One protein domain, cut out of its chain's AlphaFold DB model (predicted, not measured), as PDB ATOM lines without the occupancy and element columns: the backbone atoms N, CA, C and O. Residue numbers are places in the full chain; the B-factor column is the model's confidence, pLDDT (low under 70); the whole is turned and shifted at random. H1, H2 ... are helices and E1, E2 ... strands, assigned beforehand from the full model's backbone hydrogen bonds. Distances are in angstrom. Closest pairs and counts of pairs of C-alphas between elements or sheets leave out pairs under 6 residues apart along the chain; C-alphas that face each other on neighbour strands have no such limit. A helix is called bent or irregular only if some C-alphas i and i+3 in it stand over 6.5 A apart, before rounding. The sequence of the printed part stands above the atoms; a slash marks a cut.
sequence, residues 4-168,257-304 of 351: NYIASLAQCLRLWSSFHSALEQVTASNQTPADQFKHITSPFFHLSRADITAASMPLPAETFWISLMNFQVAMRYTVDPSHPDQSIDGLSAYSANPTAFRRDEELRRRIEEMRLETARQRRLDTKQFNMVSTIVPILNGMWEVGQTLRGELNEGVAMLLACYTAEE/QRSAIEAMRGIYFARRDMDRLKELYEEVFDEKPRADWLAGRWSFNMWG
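AT A GLANCE: This is residues 4 to 168 and 257 to 304 of the 351 residues of an uncharacterized protein of Mytilinidion resinicola (UniProt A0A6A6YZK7). A long bundle of three helices, H6, H7 and H8, makes the length of this domain, and a second pair of antiparallel helices, H1 and H4, stands at a slant to it near the end of H7 and the beginning of H8, where residues 72 to 76 of H4 meet residues 257 to 264 of H8. H6 covers the other part of H7 and H8, short H2 and H3 pack on H4, a small hairpin of E1 and E2 leads on from H4, and the turn between H6 and H7 sticks out with residues 123 to 128. The printed part has 213 residues with nine named helices and three named strands, in the order H1 H2 H3 H4 E1 E2 H5 H6 H7 E3 H8 H9; the sheet E1 - E2 is antiparallel and the class is mostly helix. The whole is compact, with a radius of gyration of the C-alphas of 19.7 A, yet elongated in outline, spanning 69 by 36 by 34 A.

HOW THE PARTS SIT: H1, residues 4 to 28, touches H4, residues 59 to 76, opposite ways at a shallow tilt of 27 degrees, with the C-alphas of Phe 19 and Ser 67 closest at 4.7 A. H4 is the hub, touching four other helices. H2, residues 33 to 39, only just touches H4, with 3 pairs of C-alphas within 8 A, the closest those of Gln 36 and Ala 61 at 5.4 A. H3, residues 49 to 54, forms a helical hairpin with H4; their closest C-alphas, Ile 52 and Glu 62, are 6.6 A apart. E1, residues 77 to 80, and E2, residues 83 to 89, form an antiparallel hairpin with N 88 and O 78 at 2.9 A and N 78 and O 88 at 3.1 A, within hydrogen-bond range. H5, residues 92 to 95, is close to but not clearly touching H8, residues 257 to 285; the closest C-alphas, Ser 95 and Arg 265, are 7.6 A apart. H6, residues 106 to 124, H7, residues 131 to 162, and H8 form an up and down bundle, each running against the one before it in the chain. H6 and H7 are a helical hairpin at a shallow tilt of 20 degrees, with the C-alphas of Met 114 and Ile 138 closest at 5.9 A. H7 and H8 touch, opposite ways at a shallow tilt of 19 degrees, with the C-alphas of Gly 156 and Ala 263 closest at 4.4 A. H4 touches H8 with residues 72 to 76 alone, at a steep tilt of 49 degrees; the closest C-alphas are those of Met 75 and Gln 257, 6.6 A apart. E3, residues 164 to 167, pairs with no named strand, and H9, residues 299 to 302, touches no helix. Every O i to N i+4 pair is within hydrogen-bond range in H3, H4, H6 and H8; the counts are 20 of 21 in H1, 25 of 28 in H7 and 0 of 3 in H2, where 2 of 4 O i to N i+3 pairs are within range, while H5 and H9 are too short for an O i to N i+4 pair.

IN THESE COORDINATES: H1 begins at C-alpha 4, (33.912, -7.706, 31.237), and is 36.7 A long. H4 measures 25.5 A, H6 26.9 A and E2 13.6 A. H7, 45.7 A from C-alpha 131 at (-2.409, 43.288, 29.988), is irregular, only just: C-alphas 134 and 137 are 6.51 A apart. H8 measures 41.9 A and ends at C-alpha 285, (-2.090, 32.421, 29.106).

THE WHOLE: The two C-alphas farthest apart, Lys 127 and Glu 168, are 71.1 A apart. Residues 169 to 256 are not printed, and C-alphas 168 and 257 are 20.0 A apart across the cut. H8 to H9 is a long link, residues 286 to 298. The mean pLDDT of the printed part is 85.7; it is under 70 in residues 4 to 7, 125 to 132 and 296 to 304.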
ATOM      1  N   ASN A   4      35.126  -8.479  30.960       40.12
ATOM      2  CA  ASN A   4      33.912  -7.706  31.237       40.12
ATOM      3  C   ASN A   4      34.051  -6.216  30.868       40.12
ATOM      4  O   ASN A   4      33.054  -5.579  30.544       40.12
ATOM      5  N   TYR A   5      35.271  -5.666  30.844       45.25
ATOM      6  CA  TYR A   5      35.513  -4.261  30.478       45.25
ATOM      7  C   TYR A   5      35.490  -4.033  28.953       45.25
ATOM      8  O   TYR A   5      35.158  -2.955  28.471       45.25
ATOM      9  N   ILE A   6      35.813  -5.062  28.164       46.50
ATOM     10  CA  ILE A   6      35.824  -4.975  26.692       46.50
ATOM     11  C   ILE A   6      34.390  -4.999  26.142       46.50
ATOM     12  O   ILE A   6      34.071  -4.280  25.193       46.50
ATOM     13  N   ALA A   7      33.501  -5.778  26.772       54.94
ATOM     14  CA  ALA A   7      32.085  -5.811  26.417       54.94
ATOM     15  C   ALA A   7      31.394  -4.455  26.662       54.94
ATOM     16  O   ALA A   7      30.572  -4.049  25.837       54.94
ATOM     17  N   SER A   8      31.772  -3.728  27.725       80.62
ATOM     18  CA  SER A   8      31.222  -2.397  28.011       80.62
ATOM     19  C   SER A   8      31.724  -1.339  27.027       80.62
ATOM     20  O   SER A   8      30.905  -0.606  26.481       80.62
ATOM     21  N   LEU A   9      33.022  -1.304  26.697       84.19
ATOM     22  CA  LEU A   9      33.560  -0.309  25.758       84.19
ATOM     23  C   LEU A   9      32.988  -0.473  24.343       84.19
ATOM     24  O   LEU A   9      32.554   0.504  23.735       84.19
ATOM     25  N   ALA A  10      32.931  -1.705  23.826       88.12
ATOM     26  CA  ALA A  10      32.363  -1.964  22.503       88.12
ATOM     27  C   ALA A  10      30.865  -1.618  22.444       88.12
ATOM     28  O   ALA A  10      30.378  -1.135  21.421       88.12
ATOM     29  N   GLN A  11      30.119  -1.860  23.528       89.62
ATOM     30  CA  GLN A  11      28.719  -1.454  23.627       89.62
ATOM     31  C   GLN A  11      28.573   0.069  23.687       89.62
ATOM     32  O   GLN A  11      27.780   0.610  22.917       89.62
ATOM     33  N   CYS A  12      29.352   0.758  24.527       89.88
ATOM     34  CA  CYS A  12      29.362   2.219  24.601       89.88
ATOM     35  C   CYS A  12      29.693   2.843  23.243       89.88
ATOM     36  O   CYS A  12      28.978   3.739  22.810       89.88
ATOM     37  N   LEU A  13      30.689   2.318  22.525       92.50
ATOM     38  CA  LEU A  13      31.061   2.805  21.197       92.50
ATOM     39  C   LEU A  13      29.936   2.637  20.170       92.50
ATOM     40  O   LEU A  13      29.649   3.569  19.419       92.50
ATOM     41  N   ARG A  14      29.254   1.481  20.150       94.75
ATOM     42  CA  ARG A  14      28.091   1.270  19.268       94.75
ATOM     43  C   ARG A  14      26.957   2.246  19.580       94.75
ATOM     44  O   ARG A  14      26.371   2.812  18.661       94.75
ATOM     45  N   LEU A  15      26.646   2.438  20.860       94.06
ATOM     46  CA  LEU A  15      25.570   3.329  21.296       94.06
ATOM     47  C   LEU A  15      25.907   4.802  21.045       94.06
ATOM     48  O   LEU A  15      25.052   5.537  20.559       94.06
ATOM     49  N   TRP A  16      27.155   5.207  21.287       94.88
ATOM     50  CA  TRP A  16      27.660   6.533  20.939       94.88
ATOM     51  C   TRP A  16      27.588   6.778  19.429       94.88
ATOM     52  O   TRP A  16      27.071   7.804  19.009       94.88
ATOM     53  N   SER A  17      28.001   5.811  18.604       94.75
ATOM     54  CA  SER A  17      27.933   5.934  17.138       94.75
ATOM     55  C   SER A  17      26.488   6.084  16.642       94.75
ATOM     56  O   SER A  17      26.206   6.911  15.779       94.75
ATOM     57  N   SER A  18      25.552   5.326  17.227       96.12
ATOM     58  CA  SER A  18      24.112   5.471  16.960       96.12
ATOM     59  C   SER A  18      23.596   6.856  17.358       96.12
ATOM     60  O   SER A  18      22.800   7.453  16.635       96.12
ATOM     61  N   PHE A  19      24.052   7.385  18.496       95.44
ATOM     62  CA  PHE A  19      23.706   8.726  18.962       95.44
ATOM     63  C   PHE A  19      24.273   9.824  18.058       95.44
ATOM     64  O   PHE A  19      23.521  10.706  17.651       95.44
ATOM     65  N   HIS A  20      25.544   9.726  17.671       95.06
ATOM     66  CA  HIS A  20      26.186  10.636  16.727       95.06
ATOM     67  C   HIS A  20      25.439  10.668  15.388       95.06
ATOM     68  O   HIS A  20      25.046  11.736  14.928       95.06
ATOM     69  N   SER A  21      25.141   9.500  14.809       95.75
ATOM     70  CA  SER A  21      24.400   9.422  13.543       95.75
ATOM     71  C   SER A  21      22.978   9.987  13.646       95.75
ATOM     72  O   SER A  21      22.495  10.645  12.725       95.75
ATOM     73  N   ALA A  22      22.295   9.776  14.775       95.12
ATOM     74  CA  ALA A  22      20.986  10.381  15.002       95.12
ATOM     75  C   ALA A  22      21.071  11.913  15.082       95.12
ATOM     76  O   ALA A  22      20.184  12.611  14.592       95.12
ATOM     77  N   LEU A  23      22.150  12.447  15.662       92.69
ATOM     78  CA  LEU A  23      22.377  13.883  15.719       92.69
ATOM     79  C   LEU A  23      22.694  14.479  14.344       92.69
ATOM     80  O   LEU A  23      22.165  15.536  14.014       92.69
ATOM     81  N   GLU A  24      23.473  13.787  13.513       93.38
ATOM     82  CA  GLU A  24      23.711  14.196  12.123       93.38
ATOM     83  C   GLU A  24      22.398  14.320  11.337       93.38
ATOM     84  O   GLU A  24      22.227  15.271  10.576       93.38
ATOM     85  N   GLN A  25      21.429  13.424  11.564       94.31
ATOM     86  CA  GLN A  25      20.098  13.510  10.945       94.31
ATOM     87  C   GLN A  25      19.295  14.727  11.433       94.31
ATOM     88  O   GLN A  25      18.610  15.379  10.639       94.31
ATOM     89  N   VAL A  26      19.392  15.057  12.726       91.69
ATOM     90  CA  VAL A  26      18.796  16.275  13.299       91.69
ATOM     91  C   VAL A  26      19.407  17.521  12.653       91.69
ATOM     92  O   VAL A  26      18.675  18.389  12.177       91.69
ATOM     93  N   THR A  27      20.738  17.582  12.556       90.94
ATOM     94  CA  THR A  27      21.454  18.697  11.924       90.94
ATOM     95  C   THR A  27      21.132  18.813  10.433       90.94
ATOM     96  O   THR A  27      20.857  19.913   9.957       90.94
ATOM     97  N   ALA A  28      21.070  17.694   9.703       90.94
ATOM     98  CA  ALA A  28      20.676  17.662   8.293       90.94
ATOM     99  C   ALA A  28      19.239  18.166   8.062       90.94
ATOM    100  O   ALA A  28      18.920  18.660   6.983       90.94
ATOM    101  N   SER A  29      18.385  18.097   9.087       91.25
ATOM    102  CA  SER A  29      17.019  18.632   9.071       91.25
ATOM    103  C   SER A  29      16.940  20.117   9.464       91.25
ATOM    104  O   SER A  29      15.845  20.621   9.712       91.25
ATOM    105  N   ASN A  30      18.080  20.818   9.550       91.12
ATOM    106  CA  ASN A  30      18.198  22.208  10.005       91.12
ATOM    107  C   ASN A  30      17.593  22.442  11.403       91.12
ATOM    108  O   ASN A  30      16.960  23.464  11.672       91.12
ATOM    109  N   GLN A  31      17.752  21.459  12.290       91.00
ATOM    110  CA  GLN A  31      17.297  21.527  13.674       91.00
ATOM    111  C   GLN A  31      18.477  21.448  14.637       91.00
ATOM    112  O   GLN A  31      19.522  20.862  14.348       91.00
ATOM    113  N   THR A  32      18.292  22.032  15.817       93.12
ATOM    114  CA  THR A  32      19.243  21.918  16.924       93.12
ATOM    115  C   THR A  32      18.880  20.747  17.838       93.12
ATOM    116  O   THR A  32      17.724  20.301  17.847       93.12
ATOM    117  N   PRO A  33      19.826  20.261  18.662       92.44
ATOM    118  CA  PRO A  33      19.499  19.319  19.725       92.44
ATOM    119  C   PRO A  33      18.363  19.818  20.629       92.44
ATOM    120  O   PRO A  33      17.432  19.068  20.906       92.44
ATOM    121  N   ALA A  34      18.379  21.097  21.021       93.19
ATOM    122  CA  ALA A  34      17.345  21.726  21.841       93.19
ATOM    123  C   ALA A  34      15.934  21.622  21.232       93.19
ATOM    124  O   ALA A  34      14.955  21.487  21.967       93.19
ATOM    125  N   ASP A  35      15.809  21.624  19.899       92.12
ATOM    126  CA  ASP A  35      14.518  21.452  19.220       92.12
ATOM    127  C   ASP A  35      13.914  20.072  19.431       92.12
ATOM    128  O   ASP A  35      12.695  19.939  19.400       92.12
ATOM    129  N   GLN A  36      14.733  19.058  19.705       92.81
ATOM    130  CA  GLN A  36      14.244  17.706  19.960       92.81
ATOM    131  C   GLN A  36      13.557  17.614  21.328       92.81
ATOM    132  O   GLN A  36      12.661  16.794  21.529       92.81
ATOM    133  N   PHE A  37      13.912  18.503  22.264       90.44
ATOM    134  CA  PHE A  37      13.362  18.516  23.620       90.44
ATOM    135  C   PHE A  37      11.976  19.149  23.738       90.44
ATOM    136  O   PHE A  37      11.314  18.974  24.759       90.44
ATOM    137  N   LYS A  38      11.479  19.823  22.693       87.06
ATOM    138  CA  LYS A  38      10.117  20.386  22.700       87.06
ATOM    139  C   LYS A  38       9.025  19.316  22.680       87.06
ATOM    140  O   LYS A  38       7.917  19.568  23.138       87.06
ATOM    141  N   HIS A  39       9.344  18.133  22.161       86.06
ATOM    142  CA  HIS A  39       8.385  17.056  21.940       86.06
ATOM    143  C   HIS A  39       8.107  16.203  23.180       86.06
ATOM    144  O   HIS A  39       7.163  15.417  23.183       86.06
ATOM    145  N   ILE A  40       8.911  16.350  24.235       85.44
ATOM    146  CA  ILE A  40       8.793  15.541  25.443       85.44
ATOM    147  C   ILE A  40       8.554  16.452  26.639       85.44
ATOM    148  O   ILE A  40       9.365  17.319  26.950       85.44
ATOM    149  N   THR A  41       7.434  16.230  27.323       80.50
ATOM    150  CA  THR A  41       7.022  16.966  28.532       80.50
ATOM    151  C   THR A  41       7.287  16.194  29.818       80.50
ATOM    152  O   THR A  41       6.985  16.670  30.906       80.50
ATOM    153  N   SER A  42       7.786  14.963  29.711       84.00
ATOM    154  CA  SER A  42       8.081  14.152  30.883       84.00
ATOM    155  C   SER A  42       9.265  14.761  31.650       84.00
ATOM    156  O   SER A  42      10.332  14.948  31.053       84.00
ATOM    157  N   PRO A  43       9.121  15.002  32.968       74.00
ATOM    158  CA  PRO A  43      10.198  15.520  33.808       74.00
ATOM    159  C   PRO A  43      11.225  14.432  34.146       74.00
ATOM    160  O   PRO A  43      12.255  14.699  34.770       74.00
ATOM    161  N   PHE A  44      10.936  13.178  33.785       81.06
ATOM    162  CA  PHE A  44      11.794  12.056  34.101       81.06
ATOM    163  C   PHE A  44      13.014  12.033  33.187       81.06
ATOM    164  O   PHE A  44      12.947  12.234  31.969       81.06
ATOM    165  N   PHE A  45      14.154  11.749  33.816       72.88
ATOM    166  CA  PHE A  45      15.415  11.578  33.110       72.88
ATOM    167  C   PHE A  45      15.386  10.351  32.195       72.88
ATOM    168  O   PHE A  45      15.925  10.393  31.097       72.88
ATOM    169  N   HIS A  46      14.714   9.283  32.637       80.44
ATOM    170  CA  HIS A  46      14.503   8.076  31.853       80.44
ATOM    171  C   HIS A  46      13.126   8.085  31.214       80.44
ATOM    172  O   HIS A  46      12.113   8.188  31.901       80.44
ATOM    173  N   LEU A  47      13.123   7.940  29.897       86.44
ATOM    174  CA  LEU A  47      11.927   7.762  29.096       86.44
ATOM    175  C   LEU A  47      11.940   6.339  28.578       86.44
ATOM    176  O   LEU A  47      12.955   5.875  28.049       86.44
ATOM    177  N   SER A  48      10.829   5.633  28.743       88.62
ATOM    178  CA  SER A  48      10.691   4.336  28.106       88.62
ATOM    179  C   SER A  48      10.554   4.522  26.594       88.62
ATOM    180  O   SER A  48      10.119   5.565  26.101       88.62
ATOM    181  N   ARG A  49      10.881   3.476  25.831       88.56
ATOM    182  CA  ARG A  49      10.611   3.468  24.388       88.56
ATOM    183  C   ARG A  49       9.124   3.695  24.093       88.56
ATOM    184  O   ARG A  49       8.801   4.341  23.108       88.56
ATOM    185  N   ALA A  50       8.238   3.201  24.961       89.38
ATOM    186  CA  ALA A  50       6.803   3.422  24.835       89.38
ATOM    187  C   ALA A  50       6.439   4.907  24.990       89.38
ATOM    188  O   ALA A  50       5.647   5.400  24.196       89.38
ATOM    189  N   ASP A  51       7.059   5.626  25.934       90.19
ATOM    190  CA  ASP A  51       6.836   7.069  26.118       90.19
ATOM    191  C   ASP A  51       7.282   7.862  24.884       90.19
ATOM    192  O   ASP A  51       6.578   8.757  24.421       90.19
ATOM    193  N   ILE A  52       8.439   7.497  24.321       89.75
ATOM    194  CA  ILE A  52       8.989   8.112  23.107       89.75
ATOM    195  C   ILE A  52       8.045   7.886  21.917       89.75
ATOM    196  O   ILE A  52       7.690   8.838  21.226       89.75
ATOM    197  N   THR A  53       7.606   6.647  21.683       89.06
ATOM    198  CA  THR A  53       6.704   6.331  20.566       89.06
ATOM    199  C   THR A  53       5.315   6.955  20.765       89.06
ATOM    200  O   THR A  53       4.714   7.434  19.806       89.06
ATOM    201  N   ALA A  54       4.812   7.023  22.003       90.12
ATOM    202  CA  ALA A  54       3.528   7.655  22.313       90.12
ATOM    203  C   ALA A  54       3.526   9.169  22.037       90.12
ATOM    204  O   ALA A  54       2.487   9.723  21.681       90.12
ATOM    205  N   ALA A  55       4.684   9.831  22.131       88.44
ATOM    206  CA  ALA A  55       4.819  11.259  21.851       88.44
ATOM    207  C   ALA A  55       4.644  11.630  20.360       88.44
ATOM    208  O   ALA A  55       4.617  12.818  20.042       88.44
ATOM    209  N   SER A  56       4.496  10.650  19.452       90.31
ATOM    210  CA  SER A  56       4.206  10.864  18.019       90.31
ATOM    211  C   SER A  56       5.160  11.866  17.350       90.31
ATOM    212  O   SER A  56       4.749  12.773  16.625       90.31
ATOM    213  N   MET A  57       6.452  11.737  17.649       90.19
ATOM    214  CA  MET A  57       7.475  12.686  17.214       90.19
ATOM    215  C   MET A  57       7.874  12.468  15.747       90.19
ATOM    216  O   MET A  57       7.761  11.351  15.240       90.19
ATOM    217  N   PRO A  58       8.406  13.495  15.057       91.62
ATOM    218  CA  PRO A  58       9.047  13.302  13.761       91.62
ATOM    219  C   PRO A  58      10.190  12.281  13.848       91.62
ATOM    220  O   PRO A  58      10.891  12.213  14.859       91.62
ATOM    221  N   LEU A  59      10.430  11.535  12.769       91.38
ATOM    222  CA  LEU A  59      11.413  10.444  12.749       91.38
ATOM    223  C   LEU A  59      12.836  10.852  13.213       91.38
ATOM    224  O   LEU A  59      13.428  10.092  13.988       91.38
ATOM    225  N   PRO A  60      13.392  12.029  12.831       91.56
ATOM    226  CA  PRO A  60      14.695  12.462  13.348       91.56
ATOM    227  C   PRO A  60      14.699  12.643  14.873       91.56
ATOM    228  O   PRO A  60      15.660  12.261  15.539       91.56
ATOM    229  N   ALA A  61      13.598  13.146  15.438       91.88
ATOM    230  CA  ALA A  61      13.442  13.351  16.875       91.88
ATOM    231  C   ALA A  61      13.313  12.025  17.631       91.88
ATOM    232  O   ALA A  61      13.980  11.827  18.647       91.88
ATOM    233  N   GLU A  62      12.502  11.092  17.127       93.44
ATOM    234  CA  GLU A  62      12.373   9.755  17.718       93.44
ATOM    235  C   GLU A  62      13.729   9.031  17.747       93.44
ATOM    236  O   GLU A  62      14.147   8.520  18.789       93.44
ATOM    237  N   THR A  63      14.457   9.050  16.626       93.81
ATOM    238  CA  THR A  63      15.772   8.400  16.500       93.81
ATOM    239  C   THR A  63      16.805   9.030  17.435       93.81
ATOM    240  O   THR A  63      17.556   8.310  18.101       93.81
ATOM    241  N   PHE A  64      16.814  10.363  17.539       94.81
ATOM    242  CA  PHE A  64      17.643  11.097  18.495       94.81
ATOM    243  C   PHE A  64      17.368  10.650  19.933       94.81
ATOM    244  O   PHE A  64      18.298  10.279  20.649       94.81
ATOM    245  N   TRP A  65      16.099  10.624  20.345       93.69
ATOM    246  CA  TRP A  65      15.718  10.278  21.712       93.69
ATOM    247  C   TRP A  65      16.041   8.835  22.078       93.69
ATOM    248  O   TRP A  65      16.589   8.592  23.153       93.69
ATOM    249  N   ILE A  66      15.761   7.878  21.189       93.31
ATOM    250  CA  ILE A  66      16.093   6.467  21.422       93.31
ATOM    251  C   ILE A  66      17.606   6.301  21.592       93.31
ATOM    252  O   ILE A  66      18.054   5.672  22.556       93.31
ATOM    253  N   SER A  67      18.401   6.875  20.687       93.88
ATOM    254  CA  SER A  67      19.859   6.761  20.752       93.88
ATOM    255  C   SER A  67      20.441   7.473  21.976       93.88
ATOM    256  O   SER A  67      21.298   6.901  22.649       93.88
ATOM    257  N   LEU A  68      19.939   8.668  22.316       93.31
ATOM    258  CA  LEU A  68      20.339   9.404  23.516       93.31
ATOM    259  C   LEU A  68      20.047   8.590  24.781       93.31
ATOM    260  O   LEU A  68      20.943   8.418  25.600       93.31
ATOM    261  N   MET A  69      18.835   8.047  24.939       91.44
ATOM    262  CA  MET A  69      18.471   7.246  26.119       91.44
ATOM    263  C   MET A  69      19.345   6.001  26.256       91.44
ATOM    264  O   MET A  69      19.842   5.719  27.347       91.44
ATOM    265  N   ASN A  70      19.583   5.277  25.161       90.75
ATOM    266  CA  ASN A  70      20.437   4.094  25.196       90.75
ATOM    267  C   ASN A  70      21.878   4.447  25.587       90.75
ATOM    268  O   ASN A  70      22.469   3.774  26.432       90.75
ATOM    269  N   PHE A  71      22.433   5.515  25.007       90.88
ATOM    270  CA  PHE A  71      23.775   5.981  25.346       90.88
ATOM    271  C   PHE A  71      23.868   6.446  26.805       90.88
ATOM    272  O   PHE A  71      24.793   6.064  27.520       90.88
ATOM    273  N   GLN A  72      22.870   7.191  27.287       88.25
ATOM    274  CA  GLN A  72      22.810   7.621  28.679       88.25
ATOM    275  C   GLN A  72      22.771   6.446  29.650       88.25
ATOM    276  O   GLN A  72      23.512   6.454  30.626       88.25
ATOM    277  N   VAL A  73      21.957   5.420  29.386       86.75
ATOM    278  CA  VAL A  73      21.908   4.208  30.218       86.75
ATOM    279  C   VAL A  73      23.286   3.542  30.281       86.75
ATOM    280  O   VAL A  73      23.754   3.227  31.373       86.75
ATOM    281  N   ALA A  74      23.974   3.393  29.147       87.12
ATOM    282  CA  ALA A  74      25.297   2.770  29.111       87.12
ATOM    283  C   ALA A  74      26.368   3.553  29.890       87.12
ATOM    284  O   ALA A  74      27.252   2.953  30.491       87.12
ATOM    285  N   MET A  75      26.275   4.884  29.904       85.81
ATOM    286  CA  MET A  75      27.244   5.755  30.577       85.81
ATOM    287  C   MET A  75      26.896   6.036  32.054       85.81
ATOM    288  O   MET A  75      27.786   6.326  32.857       85.81
ATOM    289  N   ARG A  76      25.610   5.942  32.425       81.50
ATOM    290  CA  ARG A  76      25.088   6.171  33.785       81.50
ATOM    291  C   ARG A  76      25.348   4.991  34.711       81.50
ATOM    292  O   ARG A  76      25.653   5.203  35.884       81.50
ATOM    293  N   TYR A  77      25.179   3.774  34.207       82.69
ATOM    294  CA  TYR A  77      25.254   2.572  35.023       82.69
ATOM    295  C   TYR A  77      26.610   1.900  34.876       82.69
ATOM    296  O   TYR A  77      26.960   1.393  33.813       82.69
ATOM    297  N   THR A  78      27.363   1.848  35.971       77.00
ATOM    298  CA  THR A  78      28.561   1.011  36.051       77.00
ATOM    299  C   THR A  78      28.198  -0.314  36.697       77.00
ATOM    300  O   THR A  78      27.590  -0.336  37.768       77.00
ATOM    301  N   VAL A  79      28.587  -1.414  36.059       74.50
ATOM    302  CA  VAL A  79      28.492  -2.750  36.651       74.50
ATOM    303  C   VAL A  79      29.732  -2.964  37.513       74.50
ATOM    304  O   VAL A  79      30.850  -2.887  36.999       74.50
ATOM    305  N   ASP A  80      29.548  -3.206  38.812       75.19
ATOM    306  CA  ASP A  80      30.659  -3.603  39.684       75.19
ATOM    307  C   ASP A  80      31.153  -4.991  39.234       75.19
ATOM    308  O   ASP A  80      30.372  -5.945  39.244       75.19
ATOM    309  N   PRO A  81      32.434  -5.154  38.854       73.62
ATOM    310  CA  PRO A  81      32.975  -6.457  38.472       73.62
ATOM    311  C   PRO A  81      32.813  -7.531  39.555       73.62
ATOM    312  O   PRO A  81      32.787  -8.717  39.232       73.62
ATOM    313  N   SER A  82      32.719  -7.121  40.822       81.38
ATOM    314  CA  SER A  82      32.533  -8.001  41.979       81.38
ATOM    315  C   SER A  82      31.065  -8.396  42.182       81.38
ATOM    316  O   SER A  82      30.790  -9.424  42.796       81.38
ATOM    317  N   HIS A  83      30.131  -7.600  41.652       80.38
ATOM    318  CA  HIS A  83      28.685  -7.768  41.796       80.38
ATOM    319  C   HIS A  83      27.994  -7.485  40.450       80.38
ATOM    320  O   HIS A  83      27.354  -6.445  40.297       80.38
ATOM    321  N   PRO A  84      28.096  -8.390  39.457       78.81
ATOM    322  CA  PRO A  84      27.578  -8.152  38.107       78.81
ATOM    323  C   PRO A  84      26.059  -7.919  38.053       78.81
ATOM    324  O   PRO A  84      25.568  -7.302  37.112       78.81
ATOM    325  N   ASP A  85      25.330  -8.363  39.079       82.94
ATOM    326  CA  ASP A  85      23.886  -8.155  39.224       82.94
ATOM    327  C   ASP A  85      23.524  -6.780  39.821       82.94
ATOM    328  O   ASP A  85      22.348  -6.429  39.912       82.94
ATOM    329  N   GLN A  86      24.516  -5.989  40.246       82.38
ATOM    330  CA  GLN A  86      24.320  -4.660  40.819       82.38
ATOM    331  C   GLN A  86      24.822  -3.582  39.856       82.38
ATOM    332  O   GLN A  86      26.021  -3.405  39.635       82.38
ATOM    333  N   SER A  87      23.885  -2.813  39.305       82.44
ATOM    334  CA  SER A  87      24.195  -1.579  38.589       82.44
ATOM    335  C   SER A  87      24.292  -0.417  39.576       82.44
ATOM    336  O   SER A  87      23.312  -0.109  40.260       82.44
ATOM    337  N   ILE A  88      25.434   0.267  39.618       82.12
ATOM    338  CA  ILE A  88      25.584   1.514  40.372       82.12
ATOM    339  C   ILE A  88      25.197   2.672  39.457       82.12
ATOM    340  O   ILE A  88      25.754   2.840  38.374       82.12
ATOM    341  N   ASP A  89      24.237   3.472  39.905       84.38
ATOM    342  CA  ASP A  89      23.815   4.686  39.225       84.38
ATOM    343  C   ASP A  89      24.768   5.845  39.549       84.38
ATOM    344  O   ASP A  89      24.663   6.467  40.613       84.38
ATOM    345  N   GLY A  90      25.661   6.170  38.613       78.81
ATOM    346  CA  GLY A  90      26.624   7.262  38.754       78.81
ATOM    347  C   GLY A  90      25.992   8.652  38.886       78.81
ATOM    348  O   GLY A  90      26.647   9.568  39.374       78.81
ATOM    349  N   LEU A  91      24.719   8.829  38.508       79.62
ATOM    350  CA  LEU A  91      23.988  10.092  38.659       79.62
ATOM    351  C   LEU A  91      23.239  10.202  39.989       79.62
ATOM    352  O   LEU A  91      22.926  11.320  40.401       79.62
ATOM    353  N   SER A  92      22.959   9.090  40.674       83.75
ATOM    354  CA  SER A  92      22.126   9.075  41.890       83.75
ATOM    355  C   SER A  92      22.656   9.986  43.004       83.75
ATOM    356  O   SER A  92      21.884  10.690  43.656       83.75
ATOM    357  N   ALA A  93      23.979  10.057  43.173       81.56
ATOM    358  CA  ALA A  93      24.624  10.938  44.148       81.56
ATOM    359  C   ALA A  93      24.458  12.436  43.817       81.56
ATOM    360  O   ALA A  93      24.567  13.289  44.697       81.56
ATOM    361  N   TYR A  94      24.183  12.765  42.552       81.19
ATOM    362  CA  TYR A  94      24.129  14.138  42.047       81.19
ATOM    363  C   TYR A  94      22.714  14.600  41.694       81.19
ATOM    364  O   TYR A  94      22.479  15.805  41.600       81.19
ATOM    365  N   SER A  95      21.755  13.683  41.533       76.94
ATOM    366  CA  SER A  95      20.377  14.009  41.145       76.94
ATOM    367  C   SER A  95      19.640  14.845  42.191       76.94
ATOM    368  O   SER A  95      18.740  15.610  41.843       76.94
ATOM    369  N   ALA A  96      20.034  14.728  43.463       81.81
ATOM    370  CA  ALA A  96      19.471  15.508  44.563       81.81
ATOM    371  C   ALA A  96      20.123  16.893  44.736       81.81
ATOM    372  O   ALA A  96      19.519  17.758  45.365       81.81
ATOM    373  N   ASN A  97      21.324  17.127  44.186       82.75
ATOM    374  CA  ASN A  97      22.050  18.386  44.360       82.75
ATOM    375  C   ASN A  97      22.057  19.230  43.063       82.75
ATOM    376  O   ASN A  97      22.881  18.984  42.173       82.75
ATOM    377  N   PRO A  98      21.201  20.264  42.950       74.25
ATOM    378  CA  PRO A  98      21.149  21.158  41.790       74.25
ATOM    379  C   PRO A  98      22.389  22.053  41.608       74.25
ATOM    380  O   PRO A  98      22.609  22.519  40.493       74.25
ATOM    381  N   THR A  99      23.268  22.164  42.609       79.62
ATOM    382  CA  THR A  99      24.539  22.922  42.532       79.62
ATOM    383  C   THR A  99      25.768  22.065  42.214       79.62
ATOM    384  O   THR A  99      26.862  22.594  41.999       79.62
ATOM    385  N   ALA A 100      25.625  20.733  42.167       77.81
ATOM    386  CA  ALA A 100      26.718  19.863  41.738       77.81
ATOM    387  C   ALA A 100      27.258  20.310  40.363       77.81
ATOM    388  O   ALA A 100      26.527  20.879  39.553       77.81
ATOM    389  N   PHE A 101      28.552  20.104  40.112       79.56
ATOM    390  CA  PHE A 101      29.222  20.572  38.887       79.56
ATOM    391  C   PHE A 101      29.089  22.085  38.622       79.56
ATOM    392  O   PHE A 101      29.180  22.520  37.485       79.56
ATOM    393  N   ARG A 102      28.894  22.901  39.672       81.75
ATOM    394  CA  ARG A 102      28.847  24.374  39.580       81.75
ATOM    395  C   ARG A 102      27.780  24.904  38.613       81.75
ATOM    396  O   ARG A 102      27.977  25.951  38.007       81.75
ATOM    397  N   ARG A 103      26.657  24.193  38.477       81.69
ATOM    398  CA  ARG A 103      25.533  24.684  37.672       81.69
ATOM    399  C   ARG A 103      25.006  25.998  38.247       81.69
ATOM    400  O   ARG A 103      24.837  26.113  39.460       81.69
ATOM    401  N   ASP A 104      24.696  26.924  37.353       85.19
ATOM    402  CA  ASP A 104      24.042  28.177  37.689       85.19
ATOM    403  C   ASP A 104      22.561  27.949  38.063       85.19
ATOM    404  O   ASP A 104      21.793  27.329  37.324       85.19
ATOM    405  N   GLU A 105      22.149  28.418  39.243       91.88
ATOM    406  CA  GLU A 105      20.745  28.375  39.682       91.88
ATOM    407  C   GLU A 105      19.955  29.620  39.258       91.88
ATOM    408  O   GLU A 105      18.739  29.681  39.464       91.88
ATOM    409  N   GLU A 106      20.622  30.585  38.627       94.19
ATOM    410  CA  GLU A 106      20.055  31.863  38.221       94.19
ATOM    411  C   GLU A 106      18.823  31.707  37.328       94.19
ATOM    412  O   GLU A 106      17.811  32.368  37.551       94.19
ATOM    413  N   LEU A 107      18.853  30.784  36.362       94.12
ATOM    414  CA  LEU A 107      17.714  30.557  35.466       94.12
ATOM    415  C   LEU A 107      16.466  30.118  36.229       94.12
ATOM    416  O   LEU A 107      15.377  30.636  35.990       94.12
ATOM    417  N   ARG A 108      16.621  29.203  37.193       95.00
ATOM    418  CA  ARG A 108      15.507  28.761  38.036       95.00
ATOM    419  C   ARG A 108      14.990  29.903  38.896       95.00
ATOM    420  O   ARG A 108      13.781  30.089  38.977       95.00
ATOM    421  N   ARG A 109      15.893  30.664  39.517       95.88
ATOM    422  CA  ARG A 109      15.531  31.830  40.329       95.88
ATOM    423  C   ARG A 109      14.711  32.832  39.511       95.88
ATOM    424  O   ARG A 109      13.643  33.231  39.961       95.88
ATOM    425  N   ARG A 110      15.148  33.151  38.288       96.94
ATOM    426  CA  ARG A 110      14.429  34.046  37.366       96.94
ATOM    427  C   ARG A 110      13.035  33.527  37.000       96.94
ATOM    428  O   ARG A 110      12.102  34.322  36.947       96.94
ATOM    429  N   ILE A 111      12.860  32.218  36.780       97.00
ATOM    430  CA  ILE A 111      11.531  31.622  36.521       97.00
ATOM    431  C   ILE A 111      10.599  31.832  37.719       97.00
ATOM    432  O   ILE A 111       9.471  32.292  37.546       97.00
ATOM    433  N   GLU A 112      11.066  31.533  38.933       97.31
ATOM    434  CA  GLU A 112      10.261  31.698  40.150       97.31
ATOM    435  C   GLU A 112       9.933  33.174  40.430       97.31
ATOM    436  O   GLU A 112       8.823  33.493  40.850       97.31
ATOM    437  N   GLU A 113      10.853  34.097  40.138       96.50
ATOM    438  CA  GLU A 113      10.604  35.541  40.233       96.50
ATOM    439  C   GLU A 113       9.498  36.002  39.280       96.50
ATOM    440  O   GLU A 113       8.583  36.709  39.705       96.50
ATOM    441  N   MET A 114       9.520  35.553  38.021       96.62
ATOM    442  CA  MET A 114       8.449  35.847  37.063       96.62
ATOM    443  C   MET A 114       7.107  35.234  37.487       96.62
ATOM    444  O   MET A 114       6.059  35.859  37.308       96.62
ATOM    445  N   ARG A 115       7.120  34.044  38.098       96.19
ATOM    446  CA  ARG A 115       5.918  33.386  38.636       96.19
ATOM    447  C   ARG A 115       5.320  34.159  39.810       96.19
ATOM    448  O   ARG A 115       4.115  34.411  39.841       96.19
ATOM    449  N   LEU A 116       6.157  34.595  40.752       95.56
ATOM    450  CA  LEU A 116       5.741  35.446  41.871       95.56
ATOM    451  C   LEU A 116       5.186  36.784  41.386       95.56
ATOM    452  O   LEU A 116       4.168  37.243  41.905       95.56
ATOM    453  N   GLU A 117       5.817  37.388  40.379       93.81
ATOM    454  CA  GLU A 117       5.334  38.626  39.779       93.81
ATOM    455  C   GLU A 117       3.975  38.427  39.100       93.81
ATOM    456  O   GLU A 117       3.040  39.178  39.372       93.81
ATOM    457  N   THR A 118       3.810  37.355  38.323       91.75
ATOM    458  CA  THR A 118       2.523  36.970  37.718       91.75
ATOM    459  C   THR A 118       1.431  36.824  38.783       91.75
ATOM    460  O   THR A 118       0.338  37.384  38.660       91.75
ATOM    461  N   ALA A 119       1.733  36.132  39.885       92.25
ATOM    462  CA  ALA A 119       0.801  35.950  40.996       92.25
ATOM    463  C   ALA A 119       0.476  37.264  41.726       92.25
ATOM    464  O   ALA A 119      -0.666  37.467  42.146       92.25
ATOM    465  N   ARG A 120       1.456  38.165  41.886       91.06
ATOM    466  CA  ARG A 120       1.260  39.498  42.477       91.06
ATOM    467  C   ARG A 120       0.301  40.325  41.628       91.06
ATOM    468  O   ARG A 120      -0.644  40.898  42.166       91.06
ATOM    469  N   GLN A 121       0.511  40.334  40.319       87.31
ATOM    470  CA  GLN A 121      -0.283  41.117  39.376       87.31
ATOM    471  C   GLN A 121      -1.733  40.629  39.304       87.31
ATOM    472  O   GLN A 121      -2.656  41.435  39.381       87.31
ATOM    473  N   ARG A 122      -1.953  39.307  39.329       86.88
ATOM    474  CA  ARG A 122      -3.299  38.710  39.434       86.88
ATOM    475  C   ARG A 122      -4.084  39.138  40.677       86.88
ATOM    476  O   ARG A 122      -5.309  39.121  40.656       86.88
ATOM    477  N   ARG A 123      -3.409  39.491  41.778       88.12
ATOM    478  CA  ARG A 123      -4.073  39.951  43.013       88.12
ATOM    479  C   ARG A 123      -4.408  41.434  42.993       88.12
ATOM    480  O   ARG A 123      -5.380  41.832  43.627       88.12
ATOM    481  N   LEU A 124      -3.568  42.239  42.346       84.12
ATOM    482  CA  LEU A 124      -3.729  43.691  42.311       84.12
ATOM    483  C   LEU A 124      -4.891  44.117  41.420       84.12
ATOM    484  O   LEU A 124      -5.435  45.200  41.626       84.12
ATOM    485  N   ASP A 125      -5.302  43.259  40.487       65.31
ATOM    486  CA  ASP A 125      -6.226  43.652  39.443       65.31
ATOM    487  C   ASP A 125      -7.458  42.755  39.351       65.31
ATOM    488  O   ASP A 125      -7.422  41.657  38.806       65.31
ATOM    489  N   THR A 126      -8.582  43.234  39.889       60.28
ATOM    490  CA  THR A 126      -9.888  42.590  39.670       60.28
ATOM    491  C   THR A 126     -10.661  43.208  38.501       60.28
ATOM    492  O   THR A 126     -11.708  42.666  38.156       60.28
ATOM    493  N   LYS A 127     -10.225  44.347  37.923       61.00
ATOM    494  CA  LYS A 127     -11.058  45.105  36.960       61.00
ATOM    495  C   LYS A 127     -10.341  45.828  35.813       61.00
ATOM    496  O   LYS A 127     -11.027  46.192  34.866       61.00
ATOM    497  N   GLN A 128      -9.031  46.055  35.849       58.47
ATOM    498  CA  GLN A 128      -8.298  46.768  34.796       58.47
ATOM    499  C   GLN A 128      -6.892  46.206  34.612       58.47
ATOM    500  O   GLN A 128      -5.920  46.960  34.591       58.47
ATOM    501  N   PHE A 129      -6.799  44.886  34.436       62.53
ATOM    502  CA  PHE A 129      -5.551  44.239  34.063       62.53
ATOM    503  C   PHE A 129      -5.104  44.811  32.720       62.53
ATOM    504  O   PHE A 129      -5.530  44.359  31.657       62.53
ATOM    505  N   ASN A 130      -4.282  45.864  32.777       66.75
ATOM    506  CA  ASN A 130      -3.651  46.487  31.625       66.75
ATOM    507  C   ASN A 130      -2.586  45.504  31.145       66.75
ATOM    508  O   ASN A 130      -1.398  45.595  31.462       66.75
ATOM    509  N   MET A 131      -3.085  44.503  30.421       65.94
ATOM    510  CA  MET A 131      -2.409  43.288  29.988       65.94
ATOM    511  C   MET A 131      -1.047  43.613  29.364       65.94
ATOM    512  O   MET A 131      -0.051  42.944  29.624       65.94
ATOM    513  N   VAL A 132      -0.980  44.720  28.624       68.69
ATOM    514  CA  VAL A 132       0.183  45.129  27.835       68.69
ATOM    515  C   VAL A 132       1.372  45.579  28.694       68.69
ATOM    516  O   VAL A 132       2.482  45.105  28.473       68.69
ATOM    517  N   SER A 133       1.202  46.459  29.688       74.12
ATOM    518  CA  SER A 133       2.357  46.978  30.451       74.12
ATOM    519  C   SER A 133       2.944  45.957  31.423       74.12
ATOM    520  O   SER A 133       4.119  46.035  31.776       74.12
ATOM    521  N   THR A 134       2.116  45.012  31.863       77.88
ATOM    522  CA  THR A 134       2.449  44.093  32.951       77.88
ATOM    523  C   THR A 134       2.978  42.752  32.445       77.88
ATOM    524  O   THR A 134       3.894  42.199  33.047       77.88
ATOM    525  N   ILE A 135       2.451  42.235  31.329       83.56
ATOM    526  CA  ILE A 135       2.858  40.923  30.803       83.56
ATOM    527  C   ILE A 135       4.096  41.015  29.909       83.56
ATOM    528  O   ILE A 135       4.907  40.093  29.914       83.56
ATOM    529  N   VAL A 136       4.315  42.128  29.199       86.69
ATOM    530  CA  VAL A 136       5.473  42.276  28.294       86.69
ATOM    531  C   VAL A 136       6.823  42.015  28.990       86.69
ATOM    532  O   VAL A 136       7.630  41.263  28.437       86.69
ATOM    533  N   PRO A 137       7.101  42.532  30.206       90.56
ATOM    534  CA  PRO A 137       8.337  42.200  30.918       90.56
ATOM    535  C   PRO A 137       8.469  40.710  31.261       90.56
ATOM    536  O   PRO A 137       9.557  40.151  31.133       90.56
ATOM    537  N   ILE A 138       7.368  40.060  31.662       90.38
ATOM    538  CA  ILE A 138       7.336  38.623  31.976       90.38
ATOM    539  C   ILE A 138       7.654  37.817  30.716       90.38
ATOM    540  O   ILE A 138       8.499  36.931  30.749       90.38
ATOM    541  N   LEU A 139       7.054  38.177  29.584       89.69
ATOM    542  CA  LEU A 139       7.272  37.506  28.305       89.69
ATOM    543  C   LEU A 139       8.702  37.608  27.799       89.69
ATOM    544  O   LEU A 139       9.284  36.604  27.387       89.69
ATOM    545  N   ASN A 140       9.284  38.806  27.863       90.31
ATOM    546  CA  ASN A 140      10.683  39.005  27.505       90.31
ATOM    547  C   ASN A 140      11.590  38.162  28.406       90.31
ATOM    548  O   ASN A 140      12.463  37.454  27.906       90.31
ATOM    549  N   GLY A 141      11.331  38.162  29.717       93.88
ATOM    550  CA  GLY A 141      12.065  37.326  30.662       93.88
ATOM    551  C   GLY A 141      11.925  35.831  30.365       93.88
ATOM    552  O   GLY A 141      12.918  35.104  30.387       93.88
ATOM    553  N   MET A 142      10.721  35.367  30.025       94.81
ATOM    554  CA  MET A 142      10.468  33.975  29.661       94.81
ATOM    555  C   MET A 142      11.215  33.582  28.391       94.81
ATOM    556  O   MET A 142      11.831  32.517  28.348       94.81
ATOM    557  N   TRP A 143      11.195  34.439  27.372       93.06
ATOM    558  CA  TRP A 143      11.906  34.191  26.127       93.06
ATOM    559  C   TRP A 143      13.421  34.138  26.348       93.06
ATOM    560  O   TRP A 143      14.055  33.181  25.909       93.06
ATOM    561  N   GLU A 144      13.996  35.101  27.075       93.50
ATOM    562  CA  GLU A 144      15.427  35.124  27.403       93.50
ATOM    563  C   GLU A 144      15.860  33.866  28.159       93.50
ATOM    564  O   GLU A 144      16.812  33.196  27.760       93.50
ATOM    565  N   VAL A 145      15.136  33.508  29.227       95.19
ATOM    566  CA  VAL A 145      15.407  32.284  29.991       95.19
ATOM    567  C   VAL A 145      15.266  31.054  29.094       95.19
ATOM    568  O   VAL A 145      16.118  30.167  29.134       95.19
ATOM    569  N   GLY A 146      14.241  31.013  28.242       94.38
ATOM    570  CA  GLY A 146      14.025  29.938  27.278       94.38
ATOM    571  C   GLY A 146      15.178  29.784  26.283       94.38
ATOM    572  O   GLY A 146      15.603  28.657  26.026       94.38
ATOM    573  N   GLN A 147      15.731  30.883  25.758       93.44
ATOM    574  CA  GLN A 147      16.907  30.836  24.881       93.44
ATOM    575  C   GLN A 147      18.148  30.335  25.622       93.44
ATOM    576  O   GLN A 147      18.859  29.478  25.093       93.44
ATOM    577  N   THR A 148      18.382  30.788  26.856       93.62
ATOM    578  CA  THR A 148      19.522  30.303  27.649       93.62
ATOM    579  C   THR A 148      19.399  28.813  27.961       93.62
ATOM    580  O   THR A 148      20.355  28.072  27.762       93.62
ATOM    581  N   LEU A 149      18.212  28.334  28.350       94.44
ATOM    582  CA  LEU A 149      17.963  26.905  28.579       94.44
ATOM    583  C   LEU A 149      18.163  26.069  27.307       94.44
ATOM    584  O   LEU A 149      18.693  24.962  27.369       94.44
ATOM    585  N   ARG A 150      17.777  26.587  26.133       94.06
ATOM    586  CA  ARG A 150      18.088  25.941  24.846       94.06
ATOM    587  C   ARG A 150      19.598  25.887  24.592       94.06
ATOM    588  O   ARG A 150      20.083  24.873  24.095       94.06
ATOM    589  N   GLY A 151      20.330  26.936  24.964       92.75
ATOM    590  CA  GLY A 151      21.793  26.951  24.997       92.75
ATOM    591  C   GLY A 151      22.366  25.830  25.870       92.75
ATOM    592  O   GLY A 151      23.127  25.016  25.355       92.75
ATOM    593  N   GLU A 152      21.920  25.715  27.128       94.00
ATOM    594  CA  GLU A 152      22.355  24.651  28.056       94.00
ATOM    595  C   GLU A 152      22.083  23.242  27.496       94.00
ATOM    596  O   GLU A 152      22.909  22.339  27.634       94.00
ATOM    597  N   LEU A 153      20.937  23.032  26.833       93.94
ATOM    598  CA  LEU A 153      20.608  21.751  26.193       93.94
ATOM    599  C   LEU A 153      21.557  21.426  25.034       93.94
ATOM    600  O   LEU A 153      22.020  20.290  24.919       93.94
ATOM    601  N   ASN A 154      21.842  22.408  24.178       94.69
ATOM    602  CA  ASN A 154      22.763  22.240  23.056       94.69
ATOM    603  C   ASN A 154      24.193  21.979  23.540       94.69
ATOM    604  O   ASN A 154      24.844  21.065  23.036       94.69
ATOM    605  N   GLU A 155      24.660  22.734  24.535       93.31
ATOM    606  CA  GLU A 155      25.982  22.560  25.140       93.31
ATOM    607  C   GLU A 155      26.113  21.192  25.811       93.31
ATOM    608  O   GLU A 155      27.072  20.469  25.549       93.31
ATOM    609  N   GLY A 156      25.110  20.769  26.586       94.12
ATOM    610  CA  GLY A 156      25.092  19.436  27.182       94.12
ATOM    611  C   GLY A 156      25.156  18.323  26.130       94.12
ATOM    612  O   GLY A 156      25.886  17.349  26.295       94.12
ATOM    613  N   VAL A 157      24.454  18.458  25.003       94.44
ATOM    614  CA  VAL A 157      24.556  17.481  23.907       94.44
ATOM    615  C   VAL A 157      25.937  17.514  23.243       94.44
ATOM    616  O   VAL A 157      26.501  16.453  22.979       94.44
ATOM    617  N   ALA A 158      26.524  18.693  23.032       94.19
ATOM    618  CA  ALA A 158      27.877  18.819  22.492       94.19
ATOM    619  C   ALA A 158      28.931  18.185  23.418       94.19
ATOM    620  O   ALA A 158      29.791  17.437  22.953       94.19
ATOM    621  N   MET A 159      28.824  18.394  24.733       93.00
ATOM    622  CA  MET A 159      29.682  17.745  25.728       93.00
ATOM    623  C   MET A 159      29.529  16.217  25.718       93.00
ATOM    624  O   MET A 159      30.519  15.501  25.865       93.00
ATOM    625  N   LEU A 160      28.313  15.690  25.506       92.50
ATOM    626  CA  LEU A 160      28.097  14.247  25.347       92.50
ATOM    627  C   LEU A 160      28.786  13.675  24.106       92.50
ATOM    628  O   LEU A 160      29.231  12.532  24.149       92.50
ATOM    629  N   LEU A 161      28.882  14.430  23.011       92.19
ATOM    630  CA  LEU A 161      29.651  13.990  21.845       92.19
ATOM    631  C   LEU A 161      31.150  14.018  22.134       92.19
ATOM    632  O   LEU A 161      31.847  13.053  21.829       92.19
ATOM    633  N   ALA A 162      31.617  15.100  22.762       92.44
ATOM    634  CA  ALA A 162      33.021  15.324  23.085       92.44
ATOM    635  C   ALA A 162      33.562  14.388  24.178       92.44
ATOM    636  O   ALA A 162      34.774  14.310  24.369       92.44
ATOM    637  N   CYS A 163      32.695  13.657  24.890       91.31
ATOM    638  CA  CYS A 163      33.140  12.678  25.878       91.31
ATOM    639  C   CYS A 163      33.870  11.492  25.235       91.31
ATOM    640  O   CYS A 163      34.603  10.789  25.923       91.31
ATOM    641  N   TYR A 164      33.690  11.268  23.933       93.50
ATOM    642  CA  TYR A 164      34.412  10.260  23.177       93.50
ATOM    643  C   TYR A 164      35.601  10.878  22.446       93.50
ATOM    644  O   TYR A 164      35.463  11.845  21.697       93.50
ATOM    645  N   THR A 165      36.768  10.263  22.613       91.00
ATOM    646  CA  THR A 165      37.968  10.572  21.835       91.00
ATOM    647  C   THR A 165      38.532   9.289  21.237       91.00
ATOM    648  O   THR A 165      38.524   8.226  21.863       91.00
ATOM    649  N   ALA A 166      38.991   9.385  19.992       91.00
ATOM    650  CA  ALA A 166      39.701   8.322  19.303       91.00
ATOM    651  C   ALA A 166      41.130   8.797  19.067       91.00
ATOM    652  O   ALA A 166      41.352   9.751  18.323       91.00
ATOM    653  N   GLU A 167      42.088   8.150  19.717       91.44
ATOM    654  CA  GLU A 167      43.500   8.413  19.486       91.44
ATOM    655  C   GLU A 167      44.038   7.367  18.512       91.44
ATOM    656  O   GLU A 167      43.988   6.157  18.765       91.44
ATOM    657  N   GLU A 168      44.535   7.830  17.368       89.25
ATOM    658  CA  GLU A 168      45.317   6.985  16.476       89.25
ATOM    659  C   GLU A 168      46.616   6.617  17.183       89.25
ATOM    660  O   GLU A 168      47.507   7.449  17.367       89.25
ATOM    661  N   GLN A 257      33.953   9.504  31.144       86.56
ATOM    662  CA  GLN A 257      32.728   9.255  31.895       86.56
ATOM    663  C   GLN A 257      32.311  10.458  32.750       86.56
ATOM    664  O   GLN A 257      31.114  10.701  32.915       86.56
ATOM    665  N   ARG A 258      33.266  11.231  33.279       86.75
ATOM    666  CA  ARG A 258      32.953  12.407  34.095       86.75
ATOM    667  C   ARG A 258      32.276  13.474  33.245       86.75
ATOM    668  O   ARG A 258      31.210  13.946  33.639       86.75
ATOM    669  N   SER A 259      32.846  13.791  32.083       90.00
ATOM    670  CA  SER A 259      32.246  14.734  31.133       90.00
ATOM    671  C   SER A 259      30.863  14.268  30.677       90.00
ATOM    672  O   SER A 259      29.933  15.068  30.612       90.00
ATOM    673  N   ALA A 260      30.675  12.961  30.454       91.00
ATOM    674  CA  ALA A 260      29.366  12.413  30.106       91.00
ATOM    675  C   ALA A 260      28.319  12.599  31.222       91.00
ATOM    676  O   ALA A 260      27.188  13.000  30.946       91.00
ATOM    677  N   ILE A 261      28.681  12.335  32.482       88.06
ATOM    678  CA  ILE A 261      27.796  12.521  33.646       88.06
ATOM    679  C   ILE A 261      27.444  14.003  33.837       88.06
ATOM    680  O   ILE A 261      26.281  14.334  34.084       88.06
ATOM    681  N   GLU A 262      28.424  14.894  33.700       90.44
ATOM    682  CA  GLU A 262      28.232  16.343  33.795       90.44
ATOM    683  C   GLU A 262      27.262  16.849  32.720       90.44
ATOM    684  O   GLU A 262      26.274  17.518  33.032       90.44
ATOM    685  N   ALA A 263      27.471  16.416  31.477       92.19
ATOM    686  CA  ALA A 263      26.627  16.735  30.337       92.19
ATOM    687  C   ALA A 263      25.181  16.226  30.501       92.19
ATOM    688  O   ALA A 263      24.218  16.977  30.335       92.19
ATOM    689  N   MET A 264      25.011  14.962  30.909       91.38
ATOM    690  CA  MET A 264      23.703  14.378  31.229       91.38
ATOM    691  C   MET A 264      22.951  15.183  32.280       91.38
ATOM    692  O   MET A 264      21.757  15.449  32.144       91.38
ATOM    693  N   ARG A 265      23.653  15.578  33.338       90.38
ATOM    694  CA  ARG A 265      23.073  16.359  34.418       90.38
ATOM    695  C   ARG A 265      22.669  17.759  33.949       90.38
ATOM    696  O   ARG A 265      21.593  18.217  34.333       90.38
ATOM    697  N   GLY A 266      23.490  18.414  33.130       91.88
ATOM    698  CA  GLY A 266      23.145  19.685  32.488       91.88
ATOM    699  C   GLY A 266      21.831  19.573  31.714       91.88
ATOM    700  O   GLY A 266      20.879  20.295  32.006       91.88
ATOM    701  N   ILE A 267      21.724  18.562  30.842       92.69
ATOM    702  CA  ILE A 267      20.503  18.276  30.071       92.69
ATOM    703  C   ILE A 267      19.297  18.039  30.992       92.69
ATOM    704  O   ILE A 267      18.222  18.586  30.750       92.69
ATOM    705  N   TYR A 268      19.449  17.238  32.053       91.44
ATOM    706  CA  TYR A 268      18.363  16.944  32.996       91.44
ATOM    707  C   TYR A 268      17.757  18.210  33.594       91.44
ATOM    708  O   TYR A 268      16.539  18.397  33.581       91.44
ATOM    709  N   PHE A 269      18.605  19.069  34.153       92.06
ATOM    710  CA  PHE A 269      18.111  20.241  34.848       92.06
ATOM    711  C   PHE A 269      17.631  21.327  33.886       92.06
ATOM    712  O   PHE A 269      16.626  21.965  34.193       92.06
ATOM    713  N   ALA A 270      18.269  21.484  32.722       93.12
ATOM    714  CA  ALA A 270      17.781  22.378  31.678       93.12
ATOM    715  C   ALA A 270      16.375  21.967  31.208       93.12
ATOM    716  O   ALA A 270      15.492  22.815  31.103       93.12
ATOM    717  N   ARG A 271      16.110  20.661  31.031       92.38
ATOM    718  CA  ARG A 271      14.753  20.148  30.753       92.38
ATOM    719  C   ARG A 271      13.771  20.476  31.870       92.38
ATOM    720  O   ARG A 271      12.692  20.985  31.602       92.38
ATOM    721  N   ARG A 272      14.148  20.215  33.122       91.88
ATOM    722  CA  ARG A 272      13.273  20.471  34.272       91.88
ATOM    723  C   ARG A 272      12.919  21.952  34.412       91.88
ATOM    724  O   ARG A 272      11.785  22.283  34.738       91.88
ATOM    725  N   ASP A 273      13.887  22.839  34.205       93.88
ATOM    726  CA  ASP A 273      13.649  24.280  34.264       93.88
ATOM    727  C   ASP A 273      12.873  24.761  33.016       93.88
ATOM    728  O   ASP A 273      12.019  25.633  33.138       93.88
ATOM    729  N   MET A 274      13.044  24.120  31.852       94.31
ATOM    730  CA  MET A 274      12.197  24.342  30.672       94.31
ATOM    731  C   MET A 274      10.737  23.941  30.925       94.31
ATOM    732  O   MET A 274       9.830  24.659  30.518       94.31
ATOM    733  N   ASP A 275      10.484  22.827  31.611       92.44
ATOM    734  CA  ASP A 275       9.119  22.415  31.949       92.44
ATOM    735  C   ASP A 275       8.462  23.397  32.930       92.44
ATOM    736  O   ASP A 275       7.325  23.801  32.704       92.44
ATOM    737  N   ARG A 276       9.200  23.904  33.928       94.75
ATOM    738  CA  ARG A 276       8.717  25.003  34.792       94.75
ATOM    739  C   ARG A 276       8.401  26.274  34.013       94.75
ATOM    740  O   ARG A 276       7.441  26.971  34.319       94.75
ATOM    741  N   LEU A 277       9.222  26.597  33.018       95.25
ATOM    742  CA  LEU A 277       8.994  27.751  32.163       95.25
ATOM    743  C   LEU A 277       7.714  27.581  31.315       95.25
ATOM    744  O   LEU A 277       6.981  28.550  31.123       95.25
ATOM    745  N   LYS A 278       7.405  26.357  30.861       93.50
ATOM    746  CA  LYS A 278       6.126  26.032  30.200       93.50
ATOM    747  C   LYS A 278       4.940  26.116  31.165       93.50
ATOM    748  O   LYS A 278       3.904  26.632  30.770       93.50
ATOM    749  N   GLU A 279       5.091  25.654  32.409       94.38
ATOM    750  CA  GLU A 279       4.060  25.818  33.448       94.38
ATOM    751  C   GLU A 279       3.752  27.299  33.682       94.38
ATOM    752  O   GLU A 279       2.590  27.676  33.751       94.38
ATOM    753  N   LEU A 280       4.779  28.154  33.754       95.31
ATOM    754  CA  LEU A 280       4.589  29.601  33.867       95.31
ATOM    755  C   LEU A 280       3.854  30.175  32.647       95.31
ATOM    756  O   LEU A 280       2.993  31.033  32.809       95.31
ATOM    757  N   TYR A 281       4.158  29.704  31.435       94.44
ATOM    758  CA  TYR A 281       3.414  30.106  30.238       94.44
ATOM    759  C   TYR A 281       1.932  29.746  30.359       94.44
ATOM    760  O   TYR A 281       1.077  30.608  30.170       94.44
ATOM    761  N   GLU A 282       1.632  28.498  30.720       94.31
ATOM    762  CA  GLU A 282       0.260  28.020  30.901       94.31
ATOM    763  C   GLU A 282      -0.455  28.783  32.016       94.31
ATOM    764  O   GLU A 282      -1.613  29.156  31.867       94.31
ATOM    765  N   GLU A 283       0.250  29.133  33.094       93.12
ATOM    766  CA  GLU A 283      -0.292  30.017  34.116       93.12
ATOM    767  C   GLU A 283      -0.634  31.392  33.562       93.12
ATOM    768  O   GLU A 283      -1.693  31.893  33.908       93.12
ATOM    769  N   VAL A 284       0.214  32.018  32.743       90.94
ATOM    770  CA  VAL A 284      -0.024  33.372  32.216       90.94
ATOM    771  C   VAL A 284      -1.163  33.388  31.192       90.94
ATOM    772  O   VAL A 284      -2.003  34.287  31.265       90.94
ATOM    773  N   PHE A 285      -1.211  32.409  30.284       89.94
ATOM    774  CA  PHE A 285      -2.090  32.421  29.106       89.94
ATOM    775  C   PHE A 285      -3.305  31.493  29.188       89.94
ATOM    776  O   PHE A 285      -4.183  31.598  28.340       89.94
ATOM    777  N   ASP A 286      -3.376  30.611  30.190       93.06
ATOM    778  CA  ASP A 286      -4.389  29.545  30.286       93.06
ATOM    779  C   ASP A 286      -4.392  28.604  29.060       93.06
ATOM    780  O   ASP A 286      -5.380  27.953  28.727       93.06
ATOM    781  N   GLU A 287      -3.251  28.519  28.371       94.06
ATOM    782  CA  GLU A 287      -3.021  27.641  27.229       94.06
ATOM    783  C   GLU A 287      -1.600  27.076  27.242       94.06
ATOM    784  O   GLU A 287      -0.658  27.669  27.771       94.06
ATOM    785  N   LYS A 288      -1.416  25.912  26.617       91.62
ATOM    786  CA  LYS A 288      -0.084  25.319  26.485       91.62
ATOM    787  C   LYS A 288       0.737  26.086  25.452       91.62
ATOM    788  O   LYS A 288       0.218  26.377  24.373       91.62
ATOM    789  N   PRO A 289       2.035  26.323  25.708       90.62
ATOM    790  CA  PRO A 289       2.883  26.977  24.727       90.62
ATOM    791  C   PRO A 289       2.956  26.143  23.452       90.62
ATOM    792  O   PRO A 289       3.139  24.919  23.486       90.62
ATOM    793  N   ARG A 290       2.861  26.818  22.305       89.31
ATOM    794  CA  ARG A 290       3.091  26.191  21.002       89.31
ATOM    795  C   ARG A 290       4.501  25.606  20.932       89.31
ATOM    796  O   ARG A 290       5.434  26.138  21.524       89.31
ATOM    797  N   ALA A 291       4.702  24.550  20.145       81.81
ATOM    798  CA  ALA A 291       6.015  23.905  20.017       81.81
ATOM    799  C   ALA A 291       7.123  24.849  19.498       81.81
ATOM    800  O   ALA A 291       8.305  24.615  19.748       81.81
ATOM    801  N   ASP A 292       6.751  25.906  18.778       84.50
ATOM    802  CA  ASP A 292       7.627  26.904  18.167       84.50
ATOM    803  C   ASP A 292       7.756  28.205  18.975       84.50
ATOM    804  O   ASP A 292       8.438  29.120  18.528       84.50
ATOM    805  N   TRP A 293       7.196  28.293  20.186       85.88
ATOM    806  CA  TRP A 293       7.174  29.542  20.966       85.88
ATOM    807  C   TRP A 293       8.566  30.092  21.348       85.88
ATOM    808  O   TRP A 293       8.726  31.282  21.616       85.88
ATOM    809  N   LEU A 294       9.595  29.233  21.321       87.31
ATOM    810  CA  LEU A 294      11.011  29.599  21.479       87.31
ATOM    811  C   LEU A 294      11.825  29.457  20.180       87.31
ATOM    812  O   LEU A 294      13.025  29.738  20.177       87.31
ATOM    813  N   ALA A 295      11.215  28.986  19.091       76.94
ATOM    814  CA  ALA A 295      11.886  28.735  17.824       76.94
ATOM    815  C   ALA A 295      11.848  29.990  16.932       76.94
ATOM    816  O   ALA A 295      10.876  30.255  16.235       76.94
ATOM    817  N   GLY A 296      12.956  30.735  16.900       62.78
ATOM    818  CA  GLY A 296      13.273  31.637  15.792       62.78
ATOM    819  C   GLY A 296      13.154  33.144  16.042       62.78
ATOM    820  O   GLY A 296      12.542  33.633  16.988       62.78
ATOM    821  N   ARG A 297      13.757  33.875  15.092       45.59
ATOM    822  CA  ARG A 297      13.886  35.343  14.948       45.59
ATOM    823  C   ARG A 297      12.545  36.104  14.911       45.59
ATOM    824  O   ARG A 297      12.537  37.330  14.928       45.59
ATOM    825  N   TRP A 298      11.435  35.370  14.844       45.12
ATOM    826  CA  TRP A 298      10.059  35.861  14.757       45.12
ATOM    827  C   TRP A 298       9.441  36.197  16.115       45.12
ATOM    828  O   TRP A 298       8.351  36.762  16.131       45.12
ATOM    829  N   SER A 299      10.121  35.938  17.240       47.53
ATOM    830  CA  SER A 299       9.661  36.431  18.547       47.53
ATOM    831  C   SER A 299       9.470  37.954  18.523       47.53
ATOM    832  O   SER A 299       8.497  38.454  19.065       47.53
ATOM    833  N   PHE A 300      10.274  38.699  17.762       43.09
ATOM    834  CA  PHE A 300      10.074  40.145  17.621       43.09
ATOM    835  C   PHE A 300       8.763  40.535  16.900       43.09
ATOM    836  O   PHE A 300       8.268  41.635  17.118       43.09
ATOM    837  N   ASN A 301       8.174  39.644  16.087       45.78
ATOM    838  CA  ASN A 301       6.919  39.880  15.354       45.78
ATOM    839  C   ASN A 301       5.696  39.178  15.979       45.78
ATOM    840  O   ASN A 301       4.602  39.709  15.859       45.78
ATOM    841  N   MET A 302       5.858  38.045  16.681       46.06
ATOM    842  CA  MET A 302       4.791  37.424  17.499       46.06
ATOM    843  C   MET A 302       4.575  38.154  18.834       46.06
ATOM    844  O   MET A 302       3.484  38.100  19.394       46.06
ATOM    845  N   TRP A 303       5.603  38.850  19.330       46.50
ATOM    846  CA  TRP A 303       5.508  39.839  20.413       46.50
ATOM    847  C   TRP A 303       5.490  41.285  19.882       46.50
ATOM    848  O   TRP A 303       5.325  42.232  20.652       46.50
ATOM    849  N   GLY A 304       5.622  41.453  18.560       43.34
ATOM    850  CA  GLY A 304       5.197  42.654  17.842       43.34
ATOM    851  C   GLY A 304       3.691  42.845  18.018       43.34
ATOM    852  O   GLY A 304       2.983  41.880  18.304       43.34
TER     853      GLY A 304